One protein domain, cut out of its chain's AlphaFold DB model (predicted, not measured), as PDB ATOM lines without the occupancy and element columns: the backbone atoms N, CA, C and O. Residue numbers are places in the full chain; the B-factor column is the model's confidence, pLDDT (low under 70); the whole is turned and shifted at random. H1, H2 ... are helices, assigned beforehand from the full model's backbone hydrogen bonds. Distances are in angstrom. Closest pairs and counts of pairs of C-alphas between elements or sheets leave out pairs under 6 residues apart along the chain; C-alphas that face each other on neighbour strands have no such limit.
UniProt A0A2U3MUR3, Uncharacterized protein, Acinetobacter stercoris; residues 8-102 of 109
ATOM      1  N   TYR A   8     112.363 231.352 240.345       95.88
ATOM      2  CA  TYR A   8     111.423 231.717 239.288       95.88
ATOM      3  C   TYR A   8     111.043 230.509 238.421       95.88
ATOM      4  O   TYR A   8     109.864 230.288 238.162       95.88
ATOM      5  N   GLU A   9     112.013 229.663 238.052       95.62
ATOM      6  CA  GLU A   9     111.744 228.402 237.339       95.62
ATOM      7  C   GLU A   9     110.904 227.453 238.196       95.62
ATOM      8  O   GLU A   9     109.931 226.874 237.715       95.62
ATOM      9  N   ARG A  10     111.220 227.337 239.493       95.56
ATOM     10  CA  ARG A  10     110.452 226.506 240.433       95.56
ATOM     11  C   ARG A  10     109.001 226.971 240.564       95.56
ATOM     12  O   ARG A  10     108.116 226.128 240.702       95.56
ATOM     13  N   ILE A  11     108.748 228.280 240.512       97.00
ATOM     14  CA  ILE A  11     107.390 228.838 240.507       97.00
ATOM     15  C   ILE A  11     106.659 228.422 239.235       97.00
ATOM     16  O   ILE A  11     105.588 227.832 239.341       97.00
ATOM     17  N   ILE A  12     107.240 228.664 238.056       97.38
ATOM     18  CA  ILE A  12     106.623 228.292 236.773       97.38
ATOM     19  C   ILE A  12     106.307 226.793 236.729       97.38
ATOM     20  O   ILE A  12     105.180 226.414 236.415       97.38
ATOM     21  N   MET A  13     107.257 225.945 237.134       96.69
ATOM     22  CA  MET A  13     107.042 224.499 237.241       96.69
ATOM     23  C   MET A  13     105.889 224.165 238.196       96.69
ATOM     24  O   MET A  13     105.014 223.376 237.859       96.69
ATOM     25  N   SER A  14     105.833 224.791 239.375       97.19
ATOM     26  CA  SER A  14     104.745 224.539 240.325       97.19
ATOM     27  C   SER A  14     103.377 224.995 239.809       97.19
ATOM     28  O   SER A  14     102.375 224.392 240.188       97.19
ATOM     29  N   LEU A  15     103.315 226.061 239.005       97.38
ATOM     30  CA  LEU A  15     102.071 226.578 238.424       97.38
ATOM     31  C   LEU A  15     101.577 225.718 237.251       97.38
ATOM     32  O   LEU A  15     100.366 225.624 237.043       97.38
ATOM     33  N   SER A  16     102.484 225.102 236.488       97.12
ATOM     34  CA  SER A  16     102.133 224.280 235.325       97.12
ATOM     35  C   SER A  16     101.604 222.897 235.709       97.12
ATOM     36  O   SER A  16     100.782 222.330 234.984       97.12
ATOM     37  N   GLU A  17     101.997 222.380 236.874       97.06
ATOM     38  CA  GLU A  17     101.547 221.084 237.366       97.06
ATOM     39  C   GLU A  17     100.030 221.006 237.608       97.06
ATOM     40  O   GLU A  17      99.401 221.902 238.174       97.06
ATOM     41  N   TYR A  18      99.444 219.864 237.241       96.50
ATOM     42  CA  TYR A  18      98.044 219.563 237.523       96.50
ATOM     43  C   TYR A  18      97.878 219.154 238.983       96.50
ATOM     44  O   TYR A  18      98.258 218.055 239.387       96.50
ATOM     45  N   ARG A  19      97.288 220.038 239.787       95.56
ATOM     46  CA  ARG A  19      97.082 219.821 241.223       95.56
ATOM     47  C   ARG A  19      95.720 220.349 241.656       95.56
ATOM     48  O   ARG A  19      95.116 221.187 240.990       95.56
ATOM     49  N   THR A  20      95.215 219.857 242.782       95.19
ATOM     50  CA  THR A  20      94.027 220.455 243.405       95.19
ATOM     51  C   THR A  20      94.352 221.863 243.912       95.19
ATOM     52  O   THR A  20      95.511 222.187 244.177       95.19
ATOM     53  N   ILE A  21      93.330 222.700 244.115       95.12
ATOM     54  CA  ILE A  21      93.500 224.063 244.655       95.12
ATOM     55  C   ILE A  21      94.281 224.051 245.986       95.12
ATOM     56  O   ILE A  21      95.207 224.837 246.170       95.12
ATOM     57  N   SER A  22      93.964 223.123 246.895       95.00
ATOM     58  CA  SER A  22      94.661 222.988 248.187       95.00
ATOM     59  C   SER A  22      96.141 222.603 248.026       95.00
ATOM     60  O   SER A  22      97.012 223.147 248.714       95.00
ATOM     61  N   ALA A  23      96.444 221.720 247.071       96.50
ATOM     62  CA  ALA A  23      97.815 221.329 246.764       96.50
ATOM     63  C   ALA A  23      98.616 222.486 246.138       96.50
ATOM     64  O   ALA A  23      99.784 222.667 246.484       96.50
ATOM     65  N   HIS A  24      97.986 223.312 245.295       97.38
ATOM     66  CA  HIS A  24      98.590 224.545 244.777       97.38
ATOM     67  C   HIS A  24      98.916 225.546 245.886       97.38
ATOM     68  O   HIS A  24     100.053 226.008 245.968       97.38
ATOM     69  N   ILE A  25      97.972 225.816 246.796       96.88
ATOM     70  CA  ILE A  25      98.193 226.712 247.947       96.88
ATOM     71  C   ILE A  25      99.387 226.231 248.783       96.88
ATOM     72  O   ILE A  25     100.274 227.016 249.122       96.88
ATOM     73  N   THR A  26      99.445 224.931 249.078       97.69
ATOM     74  CA  THR A  26     100.544 224.336 249.856       97.69
ATOM     75  C   THR A  26     101.891 224.483 249.150       97.69
ATOM     76  O   THR A  26     102.893 224.826 249.776       97.69
ATOM     77  N   ALA A  27     101.931 224.222 247.844       97.62
ATOM     78  CA  ALA A  27     103.154 224.288 247.054       97.62
ATOM     79  C   ALA A  27     103.710 225.710 246.967       97.62
ATOM     80  O   ALA A  27     104.885 225.936 247.256       97.62
ATOM     81  N   LEU A  28     102.838 226.669 246.663       97.25
ATOM     82  CA  LEU A  28     103.168 228.087 246.639       97.25
ATOM     83  C   LEU A  28     103.625 228.584 248.016       97.25
ATOM     84  O   LEU A  28     104.597 229.331 248.106       97.25
ATOM     85  N   GLY A  29     102.998 228.108 249.096       97.00
ATOM     86  CA  GLY A  29     103.425 228.389 250.467       97.00
ATOM     87  C   GLY A  29     104.859 227.932 250.753       97.00
ATOM     88  O   GLY A  29     105.644 228.698 251.307       97.00
ATOM     89  N   LYS A  30     105.235 226.720 250.321       96.75
ATOM     90  CA  LYS A  30     106.608 226.200 250.470       96.75
ATOM     91  C   LYS A  30     107.628 227.016 249.678       96.75
ATOM     92  O   LYS A  30     108.709 227.283 250.187       96.75
ATOM     93  N   ILE A  31     107.288 227.411 248.451       95.19
ATOM     94  CA  ILE A  31     108.164 228.232 247.603       95.19
ATOM     95  C   ILE A  31     108.352 229.626 248.212       95.19
ATOM     96  O   ILE A  31     109.477 230.104 248.301       95.19
ATOM     97  N   LYS A  32     107.274 230.243 248.708       96.00
ATOM     98  CA  LYS A  32     107.324 231.548 249.380       96.00
ATOM     99  C   LYS A  32     108.270 231.561 250.585       96.00
ATOM    100  O   LYS A  32     108.876 232.589 250.844       96.00
ATOM    101  N   ILE A  33     108.346 230.475 251.357       95.31
ATOM    102  CA  ILE A  33     109.186 230.409 252.570       95.31
ATOM    103  C   ILE A  33     110.683 230.472 252.238       95.31
ATOM    104  O   ILE A  33     111.463 230.895 253.079       95.31
ATOM    105  N   VAL A  34     111.082 230.047 251.036       93.38
ATOM    106  CA  VAL A  34     112.496 229.903 250.655       93.38
ATOM    107  C   VAL A  34     112.996 230.997 249.707       93.38
ATOM    108  O   VAL A  34     114.076 230.840 249.150       93.38
ATOM    109  N   SER A  35     112.208 232.046 249.472       93.12
ATOM    110  CA  SER A  35     112.575 233.170 248.604       93.12
ATOM    111  C   SER A  35     112.649 234.452 249.415       93.12
ATOM    112  O   SER A  35     111.726 234.744 250.178       93.12
ATOM    113  N   ASP A  36     113.707 235.223 249.182       92.12
ATOM    114  CA  ASP A  36     113.913 236.541 249.789       92.12
ATOM    115  C   ASP A  36     113.423 237.677 248.869       92.12
ATOM    116  O   ASP A  36     113.408 238.844 249.257       92.12
ATOM    117  N   ASP A  37     112.976 237.361 247.648       94.69
ATOM    118  CA  ASP A  37     112.381 238.343 246.743       94.69
ATOM    119  C   ASP A  37     110.970 238.756 247.206       94.69
ATOM    120  O   ASP A  37     109.958 238.084 246.983       94.69
ATOM    121  N   GLU A  38     110.885 239.921 247.848       94.81
ATOM    122  CA  GLU A  38     109.629 240.505 248.331       94.81
ATOM    123  C   GLU A  38     108.578 240.689 247.228       94.81
ATOM    124  O   GLU A  38     107.376 240.546 247.483       94.81
ATOM    125  N   ILE A  39     109.004 240.956 245.989       95.81
ATOM    126  CA  ILE A  39     108.090 241.137 244.859       95.81
ATOM    127  C   ILE A  39     107.429 239.798 244.533       95.81
ATOM    128  O   ILE A  39     106.197 239.701 244.503       95.81
ATOM    129  N   VAL A  40     108.229 238.739 244.353       96.06
ATOM    130  CA  VAL A  40     107.692 237.417 244.005       96.06
ATOM    131  C   VAL A  40     106.870 236.827 245.145       96.06
ATOM    132  O   VAL A  40     105.788 236.281 244.920       96.06
ATOM    133  N   THR A  41     107.323 236.990 246.390       97.31
ATOM    134  CA  THR A  41     106.594 236.485 247.557       97.31
ATOM    135  C   THR A  41     105.271 237.219 247.765       97.31
ATOM    136  O   THR A  41     104.307 236.599 248.217       97.31
ATOM    137  N   THR A  42     105.176 238.498 247.396       98.00
ATOM    138  CA  THR A  42     103.918 239.257 247.393       98.00
ATOM    139  C   THR A  42     102.965 238.763 246.305       98.00
ATOM    140  O   THR A  42     101.797 238.495 246.590       98.00
ATOM    141  N   MET A  43     103.451 238.542 245.081       98.44
ATOM    142  CA  MET A  43     102.632 237.971 244.004       98.44
ATOM    143  C   MET A  43     102.117 236.566 244.349       98.44
ATOM    144  O   MET A  43     100.940 236.269 244.140       98.44
ATOM    145  N   ILE A  44     102.956 235.724 244.967       98.25
ATOM    146  CA  ILE A  44     102.543 234.409 245.475       98.25
ATOM    147  C   ILE A  44     101.416 234.540 246.510       98.25
ATOM    148  O   ILE A  44     100.467 233.756 246.471       98.25
ATOM    149  N   ARG A  45     101.482 235.523 247.423       97.75
ATOM    150  CA  ARG A  45     100.406 235.758 248.406       97.75
ATOM    151  C   ARG A  45      99.081 236.078 247.718       97.75
ATOM    152  O   ARG A  45      98.064 235.524 248.126       97.75
ATOM    153  N   TYR A  46      99.084 236.908 246.675       97.94
ATOM    154  CA  TYR A  46      97.859 237.229 245.937       97.94
ATOM    155  C   TYR A  46      97.264 236.012 245.227       97.94
ATOM    156  O   TYR A  46      96.058 235.783 245.323       97.94
ATOM    157  N   VAL A  47      98.097 235.187 244.582       97.94
ATOM    158  CA  VAL A  47      97.633 233.931 243.968       97.94
ATOM    159  C   VAL A  47      97.060 232.988 245.029       97.94
ATOM    160  O   VAL A  47      95.965 232.457 244.861       97.94
ATOM    161  N   ALA A  48      97.766 232.798 246.147       96.88
ATOM    162  CA  ALA A  48      97.307 231.936 247.232       96.88
ATOM    163  C   ALA A  48      95.977 232.422 247.831       96.88
ATOM    164  O   ALA A  48      95.105 231.602 248.111       96.88
ATOM    165  N   TYR A  49      95.799 233.735 247.978       96.94
ATOM    166  CA  TYR A  49      94.556 234.330 248.458       96.94
ATOM    167  C   TYR A  49      93.379 234.094 247.496       96.94
ATOM    168  O   TYR A  49      92.316 233.657 247.936       96.94
ATOM    169  N   ASP A  50      93.561 234.299 246.184       95.81
ATOM    170  CA  ASP A  50      92.514 234.008 245.184       95.81
ATOM    171  C   ASP A  50      92.117 232.522 245.192       95.81
ATOM    172  O   ASP A  50      90.935 232.167 245.179       95.81
ATOM    173  N   LEU A  51      93.107 231.633 245.306       95.69
ATOM    174  CA  LEU A  51      92.883 230.196 245.430       95.69
ATOM    175  C   LEU A  51      92.125 229.830 246.711       95.69
ATOM    176  O   LEU A  51      91.210 229.008 246.657       95.69
ATOM    177  N   GLN A  52      92.467 230.434 247.850       95.50
ATOM    178  CA  GLN A  52      91.751 230.229 249.112       95.50
ATOM    179  C   GLN A  52      90.290 230.659 248.988       95.50
ATOM    180  O   GLN A  52      89.402 229.879 249.328       95.50
ATOM    181  N   LYS A  53      90.032 231.837 248.407       94.81
ATOM    182  CA  LYS A  53      88.669 232.324 248.155       94.81
ATOM    183  C   LYS A  53      87.872 231.389 247.255       94.81
ATOM    184  O   LYS A  53      86.695 231.145 247.495       94.81
ATOM    185  N   ARG A  54      88.511 230.781 246.259       91.25
ATOM    186  CA  ARG A  54      87.868 229.748 245.432       91.25
ATOM    187  C   ARG A  54      87.626 228.457 246.192       91.25
ATOM    188  O   ARG A  54      86.590 227.835 245.996       91.25
ATOM    189  N   TYR A  55      88.540 228.055 247.067       92.44
ATOM    190  CA  TYR A  55      88.404 226.845 247.878       92.44
ATOM    191  C   TYR A  55      87.250 226.917 248.898       92.44
ATOM    192  O   TYR A  55      86.743 225.880 249.352       92.44
ATOM    193  N   GLU A  56      86.808 228.130 249.246       92.56
ATOM    194  CA  GLU A  56      85.580 228.361 250.018       92.56
ATOM    195  C   GLU A  56      84.337 227.847 249.261       92.56
ATOM    196  O   GLU A  56      83.409 227.352 249.898       92.56
ATOM    197  N   ASN A  57      84.342 227.847 247.920       92.12
ATOM    198  CA  ASN A  57      83.261 227.285 247.107       92.12
ATOM    199  C   ASN A  57      83.299 225.733 247.108       92.12
ATOM    200  O   ASN A  57      84.265 225.139 246.610       92.12
ATOM    201  N   PRO A  58      82.238 225.041 247.579       89.00
ATOM    202  CA  PRO A  58      82.188 223.576 247.637       89.00
ATOM    203  C   PRO A  58      82.363 222.868 246.286       89.00
ATOM    204  O   PRO A  58      82.902 221.760 246.248       89.00
ATOM    205  N   TYR A  59      81.936 223.486 245.182       86.56
ATOM    206  CA  TYR A  59      82.101 222.924 243.838       86.56
ATOM    207  C   TYR A  59      83.562 222.971 243.394       86.56
ATOM    208  O   TYR A  59      84.098 221.970 242.928       86.56
ATOM    209  N   ALA A  60      84.236 224.103 243.613       84.44
ATOM    210  CA  ALA A  60      85.657 224.251 243.306       84.44
ATOM    211  C   ALA A  60      86.530 223.350 244.193       84.44
ATOM    212  O   ALA A  60      87.541 222.822 243.740       84.44
ATOM    213  N   ARG A  61      86.114 223.106 245.442       82.56
ATOM    214  CA  ARG A  61      86.782 222.162 246.347       82.56
ATOM    215  C   ARG A  61      86.760 220.720 245.839       82.56
ATOM    216  O   ARG A  61      87.725 219.993 246.055       82.56
ATOM    217  N   LYS A  62      85.659 220.310 245.205       85.44
ATOM    218  CA  LYS A  62      85.481 218.972 244.616       85.44
ATOM    219  C   LYS A  62      85.987 218.883 243.174       85.44
ATOM    220  O   LYS A  62      85.956 217.799 242.597       85.44
ATOM    221  N   ALA A  63      86.413 220.002 242.590       84.19
ATOM    222  CA  ALA A  63      86.941 220.021 241.240       84.19
ATOM    223  C   ALA A  63      88.231 219.197 241.154       84.19
ATOM    224  O   ALA A  63      89.021 219.126 242.101       84.19
ATOM    225  N   GLY A  64      88.429 218.572 239.994       89.38
ATOM    226  CA  GLY A  64      89.643 217.825 239.701       89.38
ATOM    227  C   GLY A  64      90.889 218.718 239.647       89.38
ATOM    228  O   GLY A  64      90.795 219.947 239.717       89.38
ATOM    229  N   PRO A  65      92.077 218.110 239.518       94.44
ATOM    230  CA  PRO A  65      93.328 218.839 239.374       94.44
ATOM    231  C   PRO A  65      93.303 219.830 238.202       94.44
ATOM    232  O   PRO A  65      92.841 219.502 237.111       94.44
ATOM    233  N   ILE A  66      93.852 221.024 238.422       93.88
ATOM    234  CA  ILE A  66      94.001 222.076 237.411       93.88
ATOM    235  C   ILE A  66      95.463 222.500 237.299       93.88
ATOM    236  O   ILE A  66      96.216 222.415 238.269       93.88
ATOM    237  N   SER A  67      95.845 222.985 236.121       96.50
ATOM    238  CA  SER A  67      97.096 223.711 235.900       96.50
ATOM    239  C   SER A  67      96.805 225.207 236.010       96.50
ATOM    240  O   SER A  67      95.913 225.703 235.318       96.50
ATOM    241  N   LEU A  68      97.515 225.919 236.889       96.38
ATOM    242  CA  LEU A  68      97.329 227.365 237.053       96.38
ATOM    243  C   LEU A  68      97.921 228.135 235.870       96.38
ATOM    244  O   LEU A  68      97.381 229.166 235.491       96.38
ATOM    245  N   GLU A  69      98.972 227.615 235.239       94.94
ATOM    246  CA  GLU A  69      99.544 228.197 234.018       94.94
ATOM    247  C   GLU A  69      98.513 228.297 232.887       94.94
ATOM    248  O   GLU A  69      98.384 229.331 232.233       94.94
ATOM    249  N   ARG A  70      97.728 227.232 232.694       91.88
ATOM    250  CA  ARG A  70      96.686 227.158 231.655       91.88
ATOM    251  C   ARG A  70      95.395 227.864 232.041       91.88
ATOM    252  O   ARG A  70      94.421 227.848 231.289       91.88
ATOM    253  N   TRP A  71      95.351 228.437 233.233       87.19
ATOM    254  CA  TRP A  71      94.160 229.056 233.752       87.19
ATOM    255  C   TRP A  71      94.121 230.539 233.374       87.19
ATOM    256  O   TRP A  71      95.061 231.299 233.617       87.19
ATOM    257  N   ASN A  72      93.000 230.964 232.785       87.25
ATOM    258  CA  ASN A  72      92.732 232.360 232.452       87.25
ATOM    259  C   ASN A  72      92.443 233.195 233.718       87.25
ATOM    260  O   ASN A  72      91.296 233.529 234.018       87.25
ATOM    261  N   ASN A  73      93.486 233.467 234.504       93.19
ATOM    262  CA  ASN A  73      93.445 234.265 235.726       93.19
ATOM    263  C   ASN A  73      94.562 235.315 235.700       93.19
ATOM    264  O   ASN A  73      95.742 234.970 235.727       93.19
ATOM    265  N   GLN A  74      94.191 236.597 235.705       96.06
ATOM    266  CA  GLN A  74      95.147 237.700 235.582       96.06
ATOM    267  C   GLN A  74      96.201 237.723 236.701       96.06
ATOM    268  O   GLN A  74      97.360 238.036 236.442       96.06
ATOM    269  N   ILE A  75      95.831 237.366 237.936       96.62
ATOM    270  CA  ILE A  75      96.757 237.354 239.080       96.62
ATOM    271  C   ILE A  75      97.853 236.306 238.847       96.62
ATOM    272  O   ILE A  75      99.031 236.567 239.090       96.62
ATOM    273  N   VAL A  76      97.472 235.140 238.318       97.56
ATOM    274  CA  VAL A  76      98.420 234.080 237.960       97.56
ATOM    275  C   VAL A  76      99.289 234.497 236.773       97.56
ATOM    276  O   VAL A  76     100.506 234.323 236.826       97.56
ATOM    277  N   GLN A  77      98.703 235.100 235.736       97.44
ATOM    278  CA  GLN A  77      99.451 235.547 234.556       97.44
ATOM    279  C   GLN A  77     100.496 236.621 234.899       97.44
ATOM    280  O   GLN A  77     101.612 236.568 234.387       97.44
ATOM    281  N   ASN A  78     100.198 237.530 235.833       97.50
ATOM    282  CA  ASN A  78     101.168 238.520 236.313       97.50
ATOM    283  C   ASN A  78     102.380 237.858 236.990       97.50
ATOM    284  O   ASN A  78     103.521 238.249 236.738       97.50
ATOM    285  N   LEU A  79     102.149 236.831 237.819       98.19
ATOM    286  CA  LEU A  79     103.227 236.069 238.455       98.19
ATOM    287  C   LEU A  79     104.082 235.331 237.413       98.19
ATOM    288  O   LEU A  79     105.310 235.340 237.508       98.19
ATOM    289  N   ILE A  80     103.446 234.727 236.405       97.94
ATOM    290  CA  ILE A  80     104.132 234.036 235.302       97.94
ATOM    291  C   ILE A  80     104.997 235.011 234.507       97.94
ATOM    292  O   ILE A  80     106.173 234.740 234.267       97.94
ATOM    293  N   GLN A  81     104.442 236.164 234.133       97.69
ATOM    294  CA  GLN A  81     105.159 237.190 233.384       97.69
ATOM    295  C   GLN A  81     106.383 237.691 234.152       97.69
ATOM    296  O   GLN A  81     107.470 237.773 233.581       97.69
ATOM    297  N   TYR A  82     106.222 237.970 235.448       96.94
ATOM    298  CA  TYR A  82     107.331 238.377 236.302       96.94
ATOM    299  C   TYR A  82     108.414 237.295 236.366       96.94
ATOM    300  O   TYR A  82     109.579 237.580 236.104       96.94
ATOM    301  N   CYS A  83     108.045 236.037 236.628       96.75
ATOM    302  CA  CYS A  83     109.019 234.946 236.690       96.75
ATOM    303  C   CYS A  83     109.761 234.766 235.358       96.75
ATOM    304  O   CYS A  83     110.981 234.643 235.362       96.75
ATOM    305  N   ASN A  84     109.064 234.819 234.222       97.12
ATOM    306  CA  ASN A  84     109.690 234.723 232.900       97.12
ATOM    307  C   ASN A  84     110.661 235.877 232.622       97.12
ATOM    308  O   ASN A  84     111.744 235.644 232.085       97.12
ATOM    309  N   TYR A  85     110.311 237.101 233.025       95.94
ATOM    310  CA  TYR A  85     111.219 238.244 232.940       95.94
ATOM    311  C   TYR A  85     112.500 237.998 233.755       95.94
ATOM    312  O   TYR A  85     113.604 238.110 233.223       95.94
ATOM    313  N   MET A  86     112.364 237.549 235.007       94.94
ATOM    314  CA  MET A  86     113.510 237.275 235.882       94.94
ATOM    315  C   MET A  86     114.379 236.103 235.393       94.94
ATOM    316  O   MET A  86     115.600 236.140 235.534       94.94
ATOM    317  N   ILE A  87     113.785 235.078 234.774       94.19
ATOM    318  CA  ILE A  87     114.525 233.992 234.110       94.19
ATOM    319  C   ILE A  87     115.340 234.544 232.930       94.19
ATOM    320  O   ILE A  87     116.501 234.167 232.742       94.19
ATOM    321  N   GLY A  88     114.757 235.470 232.163       93.00
ATOM    322  CA  GLY A  88     115.399 236.138 231.030       93.00
ATOM    323  C   GLY A  88     116.623 236.978 231.408       93.00
ATOM    324  O   GLY A  88     117.579 237.024 230.633       93.00
ATOM    325  N   GLU A  89     116.645 237.560 232.613       91.19
ATOM    326  CA  GLU A  89     117.804 238.296 233.149       91.19
ATOM    327  C   GLU A  89     119.041 237.400 233.330       91.19
ATOM    328  O   GLU A  89     120.163 237.905 233.380       91.19
ATOM    329  N   LYS A  90     118.865 236.070 233.423       88.12
ATOM    330  CA  LYS A  90     119.941 235.073 233.617       88.12
ATOM    331  C   LYS A  90     120.834 235.341 234.839       88.12
ATOM    332  O   LYS A  90     121.951 234.824 234.914       88.12
ATOM    333  N   LYS A  91     120.336 236.107 235.810       87.88
ATOM    334  CA  LYS A  91     121.011 236.418 237.075       87.88
ATOM    335  C   LYS A  91     120.516 235.488 238.186       87.88
ATOM    336  O   LYS A  91     119.329 235.158 238.219       87.88
ATOM    337  N   PRO A  92     121.388 235.059 239.113       89.06
ATOM    338  CA  PRO A  92     120.936 234.398 240.331       89.06
ATOM    339  C   PRO A  92     120.144 235.373 241.219       89.06
ATOM    340  O   PRO A  92     120.362 236.584 241.173       89.06
ATOM    341  N   GLU A  93     119.252 234.838 242.060       89.44
ATOM    342  CA  GLU A  93     118.375 235.627 242.945       89.44
ATOM    343  C   GLU A  93     119.166 236.609 243.819       89.44
ATOM    344  O   GLU A  93     118.844 237.790 243.840       89.44
ATOM    345  N   TRP A  94     120.267 236.172 244.442       91.00
ATOM    346  CA  TRP A  94     121.091 237.054 245.277       91.00
ATOM    347  C   TRP A  94     121.615 238.281 244.517       91.00
ATOM    348  O   TRP A  94     121.687 239.362 245.092       91.00
ATOM    349  N   GLN A  95     121.955 238.142 243.230       91.25
ATOM    350  CA  GLN A  95     122.472 239.253 242.432       91.25
ATOM    351  C   GLN A  95     121.352 240.237 242.103       91.25
ATOM    352  O   GLN A  95     121.551 241.443 242.197       91.25
ATOM    353  N   ILE A  96     120.166 239.729 241.762       91.44
ATOM    354  CA  ILE A  96     118.967 240.551 241.560       91.44
ATOM    355  C   ILE A  96     118.666 241.370 242.817       91.44
ATOM    356  O   ILE A  96     118.423 242.573 242.728       91.44
ATOM    357  N   LEU A  97     118.681 240.722 243.983       92.69
ATOM    358  CA  LEU A  97     118.402 241.378 245.257       92.69
ATOM    359  C   LEU A  97     119.471 242.421 245.581       92.69
ATOM    360  O   LEU A  97     119.136 243.557 245.903       92.69
ATOM    361  N   ALA A  98     120.748 242.077 245.417       92.94
ATOM    362  CA  ALA A  98     121.847 243.011 245.623       92.94
ATOM    363  C   ALA A  98     121.701 244.255 244.726       92.94
ATOM    364  O   ALA A  98     121.749 245.376 245.230       92.94
ATOM    365  N   GLU A  99     121.452 244.071 243.423       93.44
ATOM    366  CA  GLU A  99     121.252 245.172 242.467       93.44
ATOM    367  C   GLU A  99     120.074 246.081 242.864       93.44
ATOM    368  O   GLU A  99     120.185 247.306 242.782       93.44
ATOM    369  N   ARG A 100     118.972 245.518 243.379       92.19
ATOM    370  CA  ARG A 100     117.828 246.297 243.898       92.19
ATOM    371  C   ARG A 100     118.163 247.115 245.139       92.19
ATOM    372  O   ARG A 100     117.602 248.191 245.321       92.19
ATOM    373  N   HIS A 101     119.081 246.629 245.966       93.50
ATOM    374  CA  HIS A 101     119.584 247.343 247.139       93.50
ATOM    375  C   HIS A 101     120.765 248.275 246.819       93.50
ATOM    376  O   HIS A 101     121.444 248.746 247.729       93.50
ATOM    377  N   GLY A 102     121.007 248.572 245.538       91.88
ATOM    378  CA  GLY A 102     122.020 249.534 245.105       91.88
ATOM    379  C   GLY A 102     123.436 248.969 245.014       91.88
ATOM    380  O   GLY A 102     124.374 249.725 244.767       91.88
TER     381      GLY A 102
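AT A GLANCE: This is residues 8 to 102 of the 109 residues of an uncharacterized protein of Acinetobacter stercoris (UniProt A0A2U3MUR3). Four helices, H1, H2, H3 and H5, form a small bundle with the chain order H1, H2, H3, H5 running round it, each helix packed on its two neighbours in the ring and running opposite ways to them. H4, a short helix, lies beyond one end of the bundle, and H6 lies beyond the other end, where it touches no helix. The printed part has 95 residues with six named helices, H1 to H6 in chain order, and no named strand; the class is all helix. It is compact, with a radius of gyration of the C-alphas of 13.9 A, and spans 48 by 20 by 19 A, the length being made with H4 at one end and H6 at the other.

HOW THE PARTS SIT: H3, residues 38 to 55, is the longest helix and the hub, touching three others. It forms a helical hairpin with H2, residues 21 to 33: they touch at a shallow tilt of 19 degrees, opposite ways, the closest C-alphas being those of Lys 32 and Thr 41, 5.3 A apart. With residues 40 to 47 alone, H3 touches H5, residues 74 to 88, at a shallow tilt of 31 degrees, opposite ways; the closest C-alphas, of Met 43 and Leu 79, are 5.9 A apart. H1, residues 8 to 16, forms a helical hairpin with H2 at a shallow tilt of 6 degrees, opposite ways, with the closest C-alphas, of Ser 14 and Ala 27, 6.9 A apart. H1 also touches H5 at a steep tilt of 39 degrees, opposite ways, the closest C-alphas being those of Tyr 8 and Cys 83, 4.8 A apart. H2 and H5 are apart, and H1 and H3 are only just apart, at 8.3 A. H4, residues 58 to 62, and H3 only just touch, only at the corner, with 3 pairs of C-alphas within 8 A; the closest are those of Tyr 55 and Arg 61, 5.2 A apart. H6, residues 93 to 100, is apart from H5. In H1, H2, H3, H4, H5 and H6 every O i to N i+4 pair is within hydrogen-bond range.

IN THESE COORDINATES: H3 measures 25.2 A from first to last C-alpha, beginning at C-alpha 38, (109.629, 240.505, 248.331). H5 measures 20.8 A, H2 18.7 A, H1 12.5 A, H6 10.7 A and H4 6.4 A. H1 begins at C-alpha 8, (111.423, 231.717, 239.288), and H6 ends at C-alpha 100, (117.828, 246.297, 243.898).

THE WHOLE: The two C-alphas farthest apart, those of Tyr 59 and Gly 102, are 48.0 A apart. The printed part has no cut. The link from H4 to H5, 11 residues, is long; the other links are tight. The mean pLDDT of the printed part is 94.3, and no printed residue is under 70.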